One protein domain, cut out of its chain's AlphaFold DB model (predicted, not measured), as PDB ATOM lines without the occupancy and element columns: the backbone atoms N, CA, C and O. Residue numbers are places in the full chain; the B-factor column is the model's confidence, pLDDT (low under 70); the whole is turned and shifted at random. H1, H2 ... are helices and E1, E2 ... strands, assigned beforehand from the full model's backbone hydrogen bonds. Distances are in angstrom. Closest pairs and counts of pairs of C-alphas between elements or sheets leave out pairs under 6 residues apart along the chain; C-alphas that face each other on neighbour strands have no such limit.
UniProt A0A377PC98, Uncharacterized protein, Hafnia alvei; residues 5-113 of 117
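AT A GLANCE: This is residues 5 to 113 of the 117 residues of an uncharacterized protein of Hafnia alvei (UniProt A0A377PC98). One very long helix, H1, makes the longest axis: its residues 5 to 21 stick out as a free arm, and its residues 30 to 41 pack on one face of a small sheet, E1 E2 E3. H2 covers part of the other face, giving three layers with helices on both faces of the sheet, and H3 folds back beside H2 as the second half of a helical hairpin. The printed part has 109 residues, with three named helices and three named strands in the order H1 E1 E2 E3 H2 H3; the antiparallel sheet runs E1 E2 E3, and the class is mostly helix. The whole is loose, with a radius of gyration of the C-alphas of 16.6 A, and spans 60 by 29 by 26 A.

HOW THE PARTS SIT: H1, residues 5 to 43, is on the sheet of E1, residues 50 to 53, E2, residues 56 to 61, and E3, residues 64 to 67. Its height over the sheet is 6.8 A, and it runs slantwise to the strands, at 55 degrees to E2 on the local plane. The closest C-alphas of H1 and E3 are those of Leu 34 and Leu 67, 6.8 A apart. The strands form a meander, each the antiparallel neighbour of the one before. In the hairpin E1 and E2, N 53 and O 56 are 2.9 A apart, within hydrogen-bond range; in the hairpin E2 and E3, N 66 and O 59 are 2.8 A apart, also within range. Residues 66 to 67 of E3 also pair, antiparallel, with residues 77 to 78. H2, residues 89 to 98, is on the opposite face from H1, at a height over the sheet of 9.8 A, over E1 and E2; the closest C-alphas of E1 and H2, those of Phe 51 and Ile 98, are 6.3 A apart. H3, residues 104 to 113, touches H2, their closest C-alphas being those of Ile 92 and Glu 107, 6.9 A apart. This helical hairpin runs opposite ways at a shallow tilt of 33 degrees, only just short of steep. H3 is not on the sheet, and H1 is apart from H2 and H3. Every O i to N i+4 pair is within hydrogen-bond range in H2, against 33 of 35 in H1 and 4 of 6 in H3.

IN THESE COORDINATES: H1 begins at C-alpha 5 (41.156, 16.095, 116.800) and measures 58.5 A from first to last C-alpha. E1 measures 10.0 A, E2 16.4 A and E3 10.1 A. H2 measures 14.5 A; H3 measures 15.1 A and ends at C-alpha 113 (14.733, 37.594, 91.868).

THE WHOLE: The two C-alphas farthest apart are those of Asn 5 and Pro 45, at 61.4 A. Without residues 5 to 21, the body spans 33 by 32 by 26 A. The printed part has no cut; the link from E3 to H2, 21 residues, is long. The pLDDT is under 70 at residues 5 to 25, 72 to 75 and 81 to 84.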
ATOM      1  N   ASN A   5      42.258  15.150 116.560       52.50
ATOM      2  CA  ASN A   5      41.156  16.095 116.800       52.50
ATOM      3  C   ASN A   5      41.571  17.542 117.097       52.50
ATOM      4  O   ASN A   5      40.703  18.400 117.086       52.50
ATOM      5  N   LYS A   6      42.850  17.848 117.366       49.66
ATOM      6  CA  LYS A   6      43.263  19.231 117.701       49.66
ATOM      7  C   LYS A   6      43.675  20.068 116.489       49.66
ATOM      8  O   LYS A   6      43.478  21.278 116.503       49.66
ATOM      9  N   LEU A   7      44.221  19.439 115.445       51.38
ATOM     10  CA  LEU A   7      44.691  20.157 114.256       51.38
ATOM     11  C   LEU A   7      43.519  20.636 113.383       51.38
ATOM     12  O   LEU A   7      43.539  21.756 112.885       51.38
ATOM     13  N   PHE A   8      42.460  19.828 113.274       51.72
ATOM     14  CA  PHE A   8      41.263  20.181 112.507       51.72
ATOM     15  C   PHE A   8      40.508  21.379 113.098       51.72
ATOM     16  O   PHE A   8      40.066  22.243 112.350       51.72
ATOM     17  N   THR A   9      40.399  21.496 114.425       51.81
ATOM     18  CA  THR A   9      39.626  22.583 115.054       51.81
ATOM     19  C   THR A   9      40.261  23.962 114.848       51.81
ATOM     20  O   THR A   9      39.545  24.929 114.612       51.81
ATOM     21  N   ILE A  10      41.595  24.065 114.885       52.81
ATOM     22  CA  ILE A  10      42.314  25.342 114.716       52.81
ATOM     23  C   ILE A  10      42.203  25.856 113.272       52.81
ATOM     24  O   ILE A  10      42.047  27.059 113.055       52.81
ATOM     25  N   ILE A  11      42.223  24.943 112.293       54.00
ATOM     26  CA  ILE A  11      42.061  25.275 110.872       54.00
ATOM     27  C   ILE A  11      40.618  25.720 110.602       54.00
ATOM     28  O   ILE A  11      40.400  26.742 109.961       54.00
ATOM     29  N   ILE A  12      39.628  25.016 111.162       55.56
ATOM     30  CA  ILE A  12      38.212  25.350 110.967       55.56
ATOM     31  C   ILE A  12      37.885  26.728 111.572       55.56
ATOM     32  O   ILE A  12      37.280  27.553 110.894       55.56
ATOM     33  N   ILE A  13      38.347  27.041 112.789       55.28
ATOM     34  CA  ILE A  13      38.047  28.333 113.437       55.28
ATOM     35  C   ILE A  13      38.634  29.516 112.654       55.28
ATOM     36  O   ILE A  13      37.930  30.499 112.429       55.28
ATOM     37  N   THR A  14      39.884  29.428 112.186       55.12
ATOM     38  CA  THR A  14      40.492  30.521 111.402       55.12
ATOM     39  C   THR A  14      39.793  30.711 110.059       55.12
ATOM     40  O   THR A  14      39.494  31.848 109.703       55.12
ATOM     41  N   THR A  15      39.448  29.622 109.359       55.53
ATOM     42  CA  THR A  15      38.712  29.706 108.084       55.53
ATOM     43  C   THR A  15      37.309  30.298 108.221       55.53
ATOM     44  O   THR A  15      36.893  31.055 107.352       55.53
ATOM     45  N   ILE A  16      36.586  30.017 109.312       54.12
ATOM     46  CA  ILE A  16      35.242  30.578 109.521       54.12
ATOM     47  C   ILE A  16      35.335  32.085 109.801       54.12
ATOM     48  O   ILE A  16      34.660  32.872 109.143       54.12
ATOM     49  N   THR A  17      36.235  32.511 110.698       59.94
ATOM     50  CA  THR A  17      36.386  33.941 111.032       59.94
ATOM     51  C   THR A  17      36.859  34.800 109.856       59.94
ATOM     52  O   THR A  17      36.467  35.962 109.753       59.94
ATOM     53  N   SER A  18      37.687  34.254 108.957       56.25
ATOM     54  CA  SER A  18      38.183  34.998 107.798       56.25
ATOM     55  C   SER A  18      37.138  35.119 106.691       56.25
ATOM     56  O   SER A  18      37.068  36.169 106.057       56.25
ATOM     57  N   CYS A  19      36.300  34.100 106.479       57.50
ATOM     58  CA  CYS A  19      35.174  34.184 105.551       57.50
ATOM     59  C   CYS A  19      34.142  35.219 106.007       57.50
ATOM     60  O   CYS A  19      33.691  36.016 105.188       57.50
ATOM     61  N   ASP A  20      33.815  35.257 107.301       58.59
ATOM     62  CA  ASP A  20      32.864  36.234 107.841       58.59
ATOM     63  C   ASP A  20      33.400  37.667 107.729       58.59
ATOM     64  O   ASP A  20      32.683  38.566 107.291       58.59
ATOM     65  N   TYR A  21      34.684  37.876 108.041       56.84
ATOM     66  CA  TYR A  21      35.335  39.177 107.874       56.84
ATOM     67  C   TYR A  21      35.398  39.613 106.404       56.84
ATOM     68  O   TYR A  21      35.115  40.764 106.083       56.84
ATOM     69  N   TYR A  22      35.745  38.692 105.503       58.81
ATOM     70  CA  TYR A  22      35.814  38.962 104.068       58.81
ATOM     71  C   TYR A  22      34.438  39.313 103.491       58.81
ATOM     72  O   TYR A  22      34.308  40.303 102.774       58.81
ATOM     73  N   ASN A  23      33.397  38.565 103.864       63.69
ATOM     74  CA  ASN A  23      32.025  38.865 103.462       63.69
ATOM     75  C   ASN A  23      31.578  40.229 103.990       63.69
ATOM     76  O   ASN A  23      31.076  41.032 103.211       63.69
ATOM     77  N   ALA A  24      31.827  40.533 105.267       65.19
ATOM     78  CA  ALA A  24      31.497  41.833 105.850       65.19
ATOM     79  C   ALA A  24      32.232  42.999 105.158       65.19
ATOM     80  O   ALA A  24      31.636  44.047 104.921       65.19
ATOM     81  N   ALA A  25      33.506  42.818 104.792       61.19
ATOM     82  CA  ALA A  25      34.278  43.824 104.063       61.19
ATOM     83  C   ALA A  25      33.726  44.067 102.648       61.19
ATOM     84  O   ALA A  25      33.606  45.216 102.226       61.19
ATOM     85  N   MET A  26      33.330  43.009 101.934       74.31
ATOM     86  CA  MET A  26      32.662  43.156 100.639       74.31
ATOM     87  C   MET A  26      31.279  43.806 100.783       74.31
ATOM     88  O   MET A  26      30.898  44.626  99.953       74.31
ATOM     89  N   GLU A  27      30.510  43.463 101.828       78.38
ATOM     90  CA  GLU A  27      29.204  44.089 102.090       78.38
ATOM     91  C   GLU A  27      29.357  45.590 102.317       78.38
ATOM     92  O   GLU A  27      28.575  46.379 101.790       78.38
ATOM     93  N   TYR A  28      30.390  45.979 103.062       80.81
ATOM     94  CA  TYR A  28      30.738  47.375 103.269       80.81
ATOM     95  C   TYR A  28      31.060  48.084 101.948       80.81
ATOM     96  O   TYR A  28      30.549  49.171 101.702       80.81
ATOM     97  N   GLU A  29      31.852  47.464 101.072       86.00
ATOM     98  CA  GLU A  29      32.224  48.049  99.781       86.00
ATOM     99  C   GLU A  29      31.031  48.197  98.818       86.00
ATOM    100  O   GLU A  29      30.923  49.173  98.073       86.00
ATOM    101  N   ASP A  30      30.119  47.227  98.812       87.62
ATOM    102  CA  ASP A  30      28.882  47.288  98.031       87.62
ATOM    103  C   ASP A  30      27.939  48.388  98.544       87.62
ATOM    104  O   ASP A  30      27.346  49.115  97.742       87.62
ATOM    105  N   ASN A  31      27.827  48.539  99.868       87.94
ATOM    106  CA  ASN A  31      27.013  49.583 100.494       87.94
ATOM    107  C   ASN A  31      27.609  50.980 100.280       87.94
ATOM    108  O   ASN A  31      26.879  51.883  99.888       87.94
ATOM    109  N   ASP A  32      28.924  51.154 100.448       89.88
ATOM    110  CA  ASP A  32      29.619  52.424 100.180       89.88
ATOM    111  C   ASP A  32      29.433  52.865  98.718       89.88
ATOM    112  O   ASP A  32      29.151  54.030  98.430       89.88
ATOM    113  N   ALA A  33      29.515  51.923  97.773       91.25
ATOM    114  CA  ALA A  33      29.255  52.216  96.370       91.25
ATOM    115  C   ALA A  33      27.797  52.660  96.134       91.25
ATOM    116  O   ALA A  33      27.560  53.632  95.417       91.25
ATOM    117  N   LEU A  34      26.821  51.992  96.760       90.69
ATOM    118  CA  LEU A  34      25.411  52.386  96.691       90.69
ATOM    119  C   LEU A  34      25.152  53.764  97.313       90.69
ATOM    120  O   LEU A  34      24.430  54.562  96.716       90.69
ATOM    121  N   GLU A  35      25.735  54.062  98.474       91.56
ATOM    122  CA  GLU A  35      25.611  55.363  99.143       91.56
ATOM    123  C   GLU A  35      26.107  56.502  98.252       91.56
ATOM    124  O   GLU A  35      25.421  57.514  98.107       91.56
ATOM    125  N   LYS A  36      27.250  56.311  97.583       92.31
ATOM    126  CA  LYS A  36      27.789  57.283  96.623       92.31
ATOM    127  C   LYS A  36      26.830  57.550  95.470       92.31
ATOM    128  O   LYS A  36      26.650  58.707  95.095       92.31
ATOM    129  N   ILE A  37      26.199  56.510  94.922       93.56
ATOM    130  CA  ILE A  37      25.224  56.676  93.836       93.56
ATOM    131  C   ILE A  37      23.959  57.387  94.322       93.56
ATOM    132  O   ILE A  37      23.467  58.280  93.636       93.56
ATOM    133  N   VAL A  38      23.450  57.041  95.507       90.88
ATOM    134  CA  VAL A  38      22.281  57.712  96.098       90.88
ATOM    135  C   VAL A  38      22.567  59.197  96.333       90.88
ATOM    136  O   VAL A  38      21.743  60.041  95.982       90.88
ATOM    137  N   ALA A  39      23.740  59.526  96.879       91.88
ATOM    138  CA  ALA A  39      24.164  60.911  97.069       91.88
ATOM    139  C   ALA A  39      24.289  61.648  95.725       91.88
ATOM    140  O   ALA A  39      23.721  62.726  95.563       91.88
ATOM    141  N   TRP A  40      24.942  61.033  94.733       92.00
ATOM    142  CA  TRP A  40      25.082  61.599  93.391       92.00
ATOM    143  C   TRP A  40      23.729  61.908  92.743       92.00
ATOM    144  O   TRP A  40      23.522  63.013  92.249       92.00
ATOM    145  N   ASP A  41      22.796  60.956  92.759       93.00
ATOM    146  CA  ASP A  41      21.462  61.105  92.170       93.00
ATOM    147  C   ASP A  41      20.663  62.243  92.823       93.00
ATOM    148  O   ASP A  41      19.945  62.964  92.134       93.00
ATOM    149  N   SER A  42      20.850  62.471  94.128       90.56
ATOM    150  CA  SER A  42      20.205  63.582  94.843       90.56
ATOM    151  C   SER A  42      20.672  64.969  94.376       90.56
ATOM    152  O   SER A  42      19.907  65.932  94.434       90.56
ATOM    153  N   GLU A  43      21.902  65.064  93.870       92.81
ATOM    154  CA  GLU A  43      22.502  66.303  93.367       92.81
ATOM    155  C   GLU A  43      22.368  66.445  91.841       92.81
ATOM    156  O   GLU A  43      22.516  67.542  91.298       92.81
ATOM    157  N   ASN A  44      22.068  65.348  91.134       90.50
ATOM    158  CA  ASN A  44      22.093  65.276  89.677       90.50
ATOM    159  C   ASN A  44      20.731  64.835  89.103       90.50
ATOM    160  O   ASN A  44      20.467  63.634  88.987       90.50
ATOM    161  N   PRO A  45      19.891  65.776  88.622       85.06
ATOM    162  CA  PRO A  45      18.523  65.491  88.165       85.06
ATOM    163  C   PRO A  45      18.437  64.657  86.875       85.06
ATOM    164  O   PRO A  45      17.350  64.241  86.481       85.06
ATOM    165  N   PHE A  46      19.565  64.423  86.201       89.88
ATOM    166  CA  PHE A  46      19.649  63.668  84.947       89.88
ATOM    167  C   PHE A  46      20.430  62.359  85.087       89.88
ATOM    168  O   PHE A  46      20.914  61.823  84.090       89.88
ATOM    169  N   THR A  47      20.583  61.849  86.311       90.25
ATOM    170  CA  THR A  47      21.229  60.552  86.530       90.25
ATOM    171  C   THR A  47      20.461  59.463  85.769       90.25
ATOM    172  O   THR A  47      19.252  59.314  85.966       90.25
ATOM    173  N   PRO A  48      21.111  58.712  84.860       92.75
ATOM    174  CA  PRO A  48      20.443  57.651  84.117       92.75
ATOM    175  C   PRO A  48      19.909  56.580  85.064       92.75
ATOM    176  O   PRO A  48      20.619  56.159  85.965       92.75
ATOM    177  N   ASN A  49      18.710  56.049  84.812       92.56
ATOM    178  CA  ASN A  49      18.126  54.987  85.647       92.56
ATOM    179  C   ASN A  49      18.917  53.670  85.631       92.56
ATOM    180  O   ASN A  49      18.603  52.763  86.394       92.56
ATOM    181  N   ILE A  50      19.906  53.532  84.751       94.94
ATOM    182  CA  ILE A  50      20.835  52.412  84.747       94.94
ATOM    183  C   ILE A  50      22.173  52.843  84.161       94.94
ATOM    184  O   ILE A  50      22.220  53.499  83.118       94.94
ATOM    185  N   PHE A  51      23.260  52.489  84.838       95.12
ATOM    186  CA  PHE A  51      24.613  52.782  84.385       95.12
ATOM    187  C   PHE A  51      25.636  51.892  85.089       95.12
ATOM    188  O   PHE A  51      25.359  51.253  86.105       95.12
ATOM    189  N   GLU A  52      26.840  51.881  84.532       94.06
ATOM    190  CA  GLU A  52      27.999  51.233  85.124       94.06
ATOM    191  C   GLU A  52      28.947  52.285  85.694       94.06
ATOM    192  O   GLU A  52      29.260  53.278  85.034       94.06
ATOM    193  N   TYR A  53      29.419  52.058  86.915       91.81
ATOM    194  CA  TYR A  53      30.452  52.864  87.545       91.81
ATOM    195  C   TYR A  53      31.382  51.961  88.342       91.81
ATOM    196  O   TYR A  53      30.929  51.177  89.170       91.81
ATOM    197  N   ASN A  54      32.686  52.083  88.092       91.44
ATOM    198  CA  ASN A  54      33.712  51.322  88.802       91.44
ATOM    199  C   ASN A  54      33.461  49.799  88.766       91.44
ATOM    200  O   ASN A  54      33.494  49.131  89.794       91.44
ATOM    201  N   GLU A  55      33.137  49.278  87.573       91.25
ATOM    202  CA  GLU A  55      32.809  47.859  87.319       91.25
ATOM    203  C   GLU A  55      31.569  47.337  88.077       91.25
ATOM    204  O   GLU A  55      31.290  46.140  88.093       91.25
ATOM    205  N   LYS A  56      30.782  48.239  88.671       92.44
ATOM    206  CA  LYS A  56      29.519  47.937  89.341       92.44
ATOM    207  C   LYS A  56      28.349  48.464  88.516       92.44
ATOM    208  O   LYS A  56      28.368  49.597  88.033       92.44
ATOM    209  N   CYS A  57      27.325  47.636  88.354       94.06
ATOM    210  CA  CYS A  57      26.122  47.964  87.601       94.06
ATOM    211  C   CYS A  57      25.000  48.401  88.541       94.06
ATOM    212  O   CYS A  57      24.543  47.621  89.384       94.06
ATOM    213  N   PHE A  58      24.531  49.633  88.363       94.38
ATOM    214  CA  PHE A  58      23.490  50.235  89.184       94.38
ATOM    215  C   PHE A  58      22.216  50.431  88.383       94.38
ATOM    216  O   PHE A  58      22.259  50.840  87.226       94.38
ATOM    217  N   MET A  59      21.075  50.187  89.019       93.62
ATOM    218  CA  MET A  59      19.762  50.413  88.435       93.62
ATOM    219  C   MET A  59      18.826  51.062  89.456       93.62
ATOM    220  O   MET A  59      18.727  50.601  90.592       93.62
ATOM    221  N   LYS A  60      18.108  52.102  89.040       91.69
ATOM    222  CA  LYS A  60      17.044  52.746  89.810       91.69
ATOM    223  C   LYS A  60      15.692  52.197  89.378       91.69
ATOM    224  O   LYS A  60      15.358  52.199  88.194       91.69
ATOM    225  N   LYS A  61      14.891  51.758  90.346       87.50
ATOM    226  CA  LYS A  61      13.511  51.307  90.134       87.50
ATOM    227  C   LYS A  61      12.635  51.791  91.276       87.50
ATOM    228  O   LYS A  61      12.949  51.515  92.428       87.50
ATOM    229  N   ASN A  62      11.534  52.477  90.964       86.00
ATOM    230  CA  ASN A  62      10.616  53.039  91.966       86.00
ATOM    231  C   ASN A  62      11.355  53.853  93.050       86.00
ATOM    232  O   ASN A  62      11.153  53.627  94.238       86.00
ATOM    233  N   ASP A  63      12.279  54.722  92.629       85.06
ATOM    234  CA  ASP A  63      13.150  55.532  93.499       85.06
ATOM    235  C   ASP A  63      14.111  54.762  94.413       85.06
ATOM    236  O   ASP A  63      14.780  55.344  95.266       85.06
ATOM    237  N   VAL A  64      14.257  53.457  94.194       87.81
ATOM    238  CA  VAL A  64      15.211  52.615  94.907       87.81
ATOM    239  C   VAL A  64      16.384  52.274  93.998       87.81
ATOM    240  O   VAL A  64      16.211  51.652  92.947       87.81
ATOM    241  N   TRP A  65      17.588  52.646  94.430       91.50
ATOM    242  CA  TRP A  65      18.834  52.221  93.802       91.50
ATOM    243  C   TRP A  65      19.196  50.788  94.194       91.50
ATOM    244  O   TRP A  65      19.069  50.372  95.353       91.50
ATOM    245  N   MET A  66      19.640  50.042  93.190       91.12
ATOM    246  CA  MET A  66      19.984  48.633  93.262       91.12
ATOM    247  C   MET A  66      21.354  48.392  92.633       91.12
ATOM    248  O   MET A  66      21.605  48.855  91.524       91.12
ATOM    249  N   LEU A  67      22.205  47.623  93.310       92.50
ATOM    250  CA  LEU A  67      23.473  47.123  92.775       92.50
ATOM    251  C   LEU A  67      23.267  45.690  92.279       92.50
ATOM    252  O   LEU A  67      22.870  44.818  93.058       92.50
ATOM    253  N   LEU A  68      23.507  45.462  90.987       91.50
ATOM    254  CA  LEU A  68      23.130  44.230  90.289       91.50
ATOM    255  C   LEU A  68      24.209  43.132  90.321       91.50
ATOM    256  O   LEU A  68      23.853  41.957  90.266       91.50
ATOM    257  N   ASN A  69      25.488  43.493  90.460       90.94
ATOM    258  CA  ASN A  69      26.643  42.580  90.535       90.94
ATOM    259  C   ASN A  69      27.486  42.784  91.808       90.94
ATOM    260  O   ASN A  69      28.712  42.846  91.750       90.94
ATOM    261  N   GLY A  70      26.829  42.914  92.966       84.69
ATOM    262  CA  GLY A  70      27.529  42.997  94.254       84.69
ATOM    263  C   GLY A  70      28.349  41.735  94.548       84.69
ATOM    264  O   GLY A  70      27.903  40.616  94.287       84.69
ATOM    265  N   THR A  71      29.546  41.911  95.102       76.94
ATOM    266  CA  THR A  71      30.515  40.826  95.344       76.94
ATOM    267  C   THR A  71      30.230  40.057  96.631       76.94
ATOM    268  O   THR A  71      30.544  38.873  96.743       76.94
ATOM    269  N   SER A  72      29.581  40.707  97.597       64.25
ATOM    270  CA  SER A  72      29.377  40.170  98.944       64.25
ATOM    271  C   SER A  72      28.309  39.082  99.069       64.25
ATOM    272  O   SER A  72      28.272  38.341 100.052       64.25
ATOM    273  N   ASN A  73      27.393  39.005  98.103       62.47
ATOM    274  CA  ASN A  73      26.306  38.031  98.044       62.47
ATOM    275  C   ASN A  73      25.751  38.035  96.616       62.47
ATOM    276  O   ASN A  73      25.544  39.124  96.084       62.47
ATOM    277  N   PRO A  74      25.401  36.882  96.014       61.62
ATOM    278  CA  PRO A  74      24.780  36.800  94.681       61.62
ATOM    279  C   PRO A  74      23.386  37.459  94.592       61.62
ATOM    280  O   PRO A  74      22.593  37.172  93.702       61.62
ATOM    281  N   LYS A  75      23.017  38.314  95.542       69.75
ATOM    282  CA  LYS A  75      21.746  39.019  95.605       69.75
ATOM    283  C   LYS A  75      21.980  40.488  95.283       69.75
ATOM    284  O   LYS A  75      22.860  41.114  95.852       69.75
ATOM    285  N   ILE A  76      21.056  41.053  94.504       77.94
ATOM    286  CA  ILE A  76      20.878  42.510  94.389       77.94
ATOM    287  C   ILE A  76      20.916  43.161  95.776       77.94
ATOM    288  O   ILE A  76      20.164  42.720  96.660       77.94
ATOM    289  N   ARG A  77      21.740  44.202  95.916       82.94
ATOM    290  CA  ARG A  77      21.853  45.046  97.114       82.94
ATOM    291  C   ARG A  77      21.084  46.348  96.935       82.94
ATOM    292  O   ARG A  77      20.963  46.848  95.821       82.94
ATOM    293  N   THR A  78      20.565  46.886  98.030       83.38
ATOM    294  CA  THR A  78      19.865  48.173  98.071       83.38
ATOM    295  C   THR A  78      20.028  48.805  99.451       83.38
ATOM    296  O   THR A  78      20.129  48.080 100.439       83.38
ATOM    297  N   MET A  79      20.019  50.140  99.516       77.94
ATOM    298  CA  MET A  79      19.997  50.907 100.772       77.94
ATOM    299  C   MET A  79      18.585  51.061 101.352       77.94
ATOM    300  O   MET A  79      18.413  51.567 102.459       77.94
ATOM    301  N   SER A  80      17.551  50.675 100.600       70.31
ATOM    302  CA  SER A  80      16.169  50.855 101.025       70.31
ATOM    303  C   SER A  80      15.706  49.707 101.916       70.31
ATOM    304  O   SER A  80      15.841  48.534 101.571       70.31
ATOM    305  N   ASN A  81      15.053  50.055 103.026       65.31
ATOM    306  CA  ASN A  81      14.297  49.104 103.847       65.31
ATOM    307  C   ASN A  81      13.023  48.605 103.141       65.31
ATOM    308  O   ASN A  81      12.347  47.701 103.637       65.31
ATOM    309  N   GLN A  82      12.650  49.208 102.006       56.66
ATOM    310  CA  GLN A  82      11.561  48.699 101.183       56.66
ATOM    311  C   GLN A  82      11.945  47.331 100.616       56.66
ATOM    312  O   GLN A  82      13.104  47.077 100.291       56.66
ATOM    313  N   LYS A  83      10.955  46.433 100.505       56.84
ATOM    314  CA  LYS A  83      11.155  45.094  99.941       56.84
ATOM    315  C   LYS A  83      11.939  45.214  98.636       56.84
ATOM    316  O   LYS A  83      11.513  45.941  97.741       56.84
ATOM    317  N   LYS A  84      13.062  44.491  98.567       63.69
ATOM    318  CA  LYS A  84      13.882  44.302  97.368       63.69
ATOM    319  C   LYS A  84      12.980  44.267  96.136       63.69
ATOM    320  O   LYS A  84      12.148  43.366  96.015       63.69
ATOM    321  N   GLN A  85      13.116  45.274  95.278       70.62
ATOM    322  CA  GLN A  85      12.317  45.361  94.065       70.62
ATOM    323  C   GLN A  85      12.683  44.157  93.194       70.62
ATOM    324  O   GLN A  85      13.861  43.862  92.982       70.62
ATOM    325  N   CYS A  86      11.675  43.416  92.745       80.69
ATOM    326  CA  CYS A  86      11.893  42.362  91.768       80.69
ATOM    327  C   CYS A  86      12.324  42.989  90.434       80.69
ATOM    328  O   CYS A  86      11.965  44.132  90.134       80.69
ATOM    329  N   ILE A  87      13.088  42.258  89.626       86.00
ATOM    330  CA  ILE A  87      13.540  42.723  88.305       86.00
ATOM    331  C   ILE A  87      12.804  41.939  87.211       86.00
ATOM    332  O   ILE A  87      12.460  40.783  87.385       86.00
ATOM    333  N   THR A  88      12.473  42.554  86.087       89.06
ATOM    334  CA  THR A  88      11.861  41.873  84.936       89.06
ATOM    335  C   THR A  88      12.934  41.371  83.974       89.06
ATOM    336  O   THR A  88      14.036  41.914  83.921       89.06
ATOM    337  N   ASP A  89      12.617  40.378  83.141       89.00
ATOM    338  CA  ASP A  89      13.569  39.878  82.139       89.00
ATOM    339  C   ASP A  89      14.037  40.973  81.168       89.00
ATOM    340  O   ASP A  89      15.201  40.995  80.766       89.00
ATOM    341  N   SER A  90      13.158  41.915  80.816       90.12
ATOM    342  CA  SER A  90      13.508  43.055  79.964       90.12
ATOM    343  C   SER A  90      14.491  44.009  80.643       90.12
ATOM    344  O   SER A  90      15.411  44.497  79.989       90.12
ATOM    345  N   GLU A  91      14.337  44.250  81.947       91.62
ATOM    346  CA  GLU A  91      15.282  45.052  82.732       91.62
ATOM    347  C   GLU A  91      16.646  44.352  82.842       91.62
ATOM    348  O   GLU A  91      17.666  45.012  82.673       91.62
ATOM    349  N   ILE A  92      16.681  43.023  83.020       90.75
ATOM    350  CA  ILE A  92      17.937  42.246  83.000       90.75
ATOM    351  C   ILE A  92      18.618  42.375  81.634       90.75
ATOM    352  O   ILE A  92      19.795  42.710  81.561       90.75
ATOM    353  N   GLN A  93      17.882  42.162  80.539       92.12
ATOM    354  CA  GLN A  93      18.438  42.279  79.187       92.12
ATOM    355  C   GLN A  93      18.961  43.683  78.886       92.12
ATOM    356  O   GLN A  93      19.960  43.834  78.182       92.12
ATOM    357  N   TRP A  94      18.280  44.717  79.381       93.38
ATOM    358  CA  TRP A  94      18.759  46.084  79.247       93.38
ATOM    359  C   TRP A  94      20.034  46.290  80.072       93.38
ATOM    360  O   TRP A  94      21.027  46.790  79.539       93.38
ATOM    361  N   ALA A  95      20.057  45.826  81.321       93.12
ATOM    362  CA  ALA A  95      21.232  45.909  82.174       93.12
ATOM    363  C   ALA A  95      22.465  45.283  81.521       93.12
ATOM    364  O   ALA A  95      23.488  45.954  81.421       93.12
ATOM    365  N   SER A  96      22.345  44.080  80.957       92.38
ATOM    366  CA  SER A  96      23.443  43.404  80.251       92.38
ATOM    367  C   SER A  96      23.957  44.156  79.019       92.38
ATOM    368  O   SER A  96      25.087  43.945  78.587       92.38
ATOM    369  N   ARG A  97      23.145  45.032  78.413       93.50
ATOM    370  CA  ARG A  97      23.574  45.858  77.269       93.50
ATOM    371  C   ARG A  97      24.338  47.105  77.701       93.50
ATOM    372  O   ARG A  97      25.197  47.563  76.951       93.50
ATOM    373  N   ILE A  98      23.991  47.675  78.853       94.69
ATOM    374  CA  ILE A  98      24.615  48.901  79.368       94.69
ATOM    375  C   ILE A  98      25.857  48.576  80.191       94.69
ATOM    376  O   ILE A  98      26.901  49.193  79.991       94.69
ATOM    377  N   CYS A  99      25.744  47.608  81.093       94.94
ATOM    378  CA  CYS A  99      26.789  47.227  82.023       94.94
ATOM    379  C   CYS A  99      27.570  46.032  81.480       94.94
ATOM    380  O   CYS A  99      27.106  44.894  81.531       94.94
ATOM    381  N   LYS A 100      28.776  46.286  80.972       92.75
ATOM    382  CA  LYS A 100      29.669  45.248  80.436       92.75
ATOM    383  C   LYS A 100      30.283  44.378  81.533       92.75
ATOM    384  O   LYS A 100      30.744  43.279  81.245       92.75
ATOM    385  N   SER A 101      30.294  44.880  82.765       91.44
ATOM    386  CA  SER A 101      30.733  44.179  83.974       91.44
ATOM    387  C   SER A 101      29.768  43.086  84.441       91.44
ATOM    388  O   SER A 101      30.160  42.249  85.252       91.44
ATOM    389  N   LEU A 102      28.526  43.056  83.939       91.31
ATOM    390  CA  LEU A 102      27.595  41.973  84.243       91.31
ATOM    391  C   LEU A 102      28.057  40.678  83.583       91.31
ATOM    392  O   LEU A 102      28.140  40.563  82.361       91.31
ATOM    393  N   THR A 103      28.327  39.673  84.407       90.94
ATOM    394  CA  THR A 103      28.702  38.346  83.933       90.94
ATOM    395  C   THR A 103      27.473  37.470  83.694       90.94
ATOM    396  O   THR A 103      26.395  37.677  84.254       90.94
ATOM    397  N   ASN A 104      27.660  36.375  82.951       89.31
ATOM    398  CA  ASN A 104      26.637  35.333  82.807       89.31
ATOM    399  C   ASN A 104      26.174  34.753  84.160       89.31
ATOM    400  O   ASN A 104      25.081  34.194  84.249       89.31
ATOM    401  N   ASN A 105      27.018  34.809  85.197       88.31
ATOM    402  CA  ASN A 105      26.651  34.357  86.534       88.31
ATOM    403  C   ASN A 105      25.748  35.379  87.235       88.31
ATOM    404  O   ASN A 105      24.754  34.990  87.844       88.31
ATOM    405  N   ASP A 106      26.038  36.669  87.075       88.69
ATOM    406  CA  ASP A 106      25.201  37.747  87.602       88.69
ATOM    407  C   ASP A 106      23.816  37.709  86.962       88.69
ATOM    408  O   ASP A 106      22.816  37.711  87.668       88.69
ATOM    409  N   GLU A 107      23.725  37.521  85.645       88.06
ATOM    410  CA  GLU A 107      22.432  37.354  84.972       88.06
ATOM    411  C   GLU A 107      21.619  36.174  85.518       88.06
ATOM    412  O   GLU A 107      20.405  36.278  85.710       88.06
ATOM    413  N   LYS A 108      22.271  35.033  85.786       87.50
ATOM    414  CA  LYS A 108      21.607  33.873  86.404       87.50
ATOM    415  C   LYS A 108      21.099  34.210  87.799       87.50
ATOM    416  O   LYS A 108      19.977  33.837  88.133       87.50
ATOM    417  N   ASN A 109      21.891  34.932  88.584       85.19
ATOM    418  CA  ASN A 109      21.505  35.383  89.913       85.19
ATOM    419  C   ASN A 109      20.322  36.359  89.859       85.19
ATOM    420  O   ASN A 109      19.368  36.214  90.624       85.19
ATOM    421  N   LEU A 110      20.321  37.299  88.912       86.75
ATOM    422  CA  LEU A 110      19.224  38.245  88.700       86.75
ATOM    423  C   LEU A 110      17.918  37.538  88.312       86.75
ATOM    424  O   LEU A 110      16.849  37.915  88.790       86.75
ATOM    425  N   LYS A 111      17.992  36.445  87.542       84.88
ATOM    426  CA  LYS A 111      16.826  35.604  87.215       84.88
ATOM    427  C   LYS A 111      16.201  34.897  88.421       84.88
ATOM    428  O   LYS A 111      15.081  34.417  88.311       84.88
ATOM    429  N   THR A 112      16.882  34.820  89.567       80.31
ATOM    430  CA  THR A 112      16.301  34.243  90.799       80.31
ATOM    431  C   THR A 112      15.409  35.219  91.565       80.31
ATOM    432  O   THR A 112      14.709  34.827  92.496       80.31
ATOM    433  N   VAL A 113      15.446  36.499  91.196       78.25
ATOM    434  CA  VAL A 113      14.733  37.594  91.868       78.25
ATOM    435  C   VAL A 113      13.813  38.327  90.897       78.25
ATOM    436  O   VAL A 113      13.508  39.511  91.073       78.25
TER     437      VAL A 113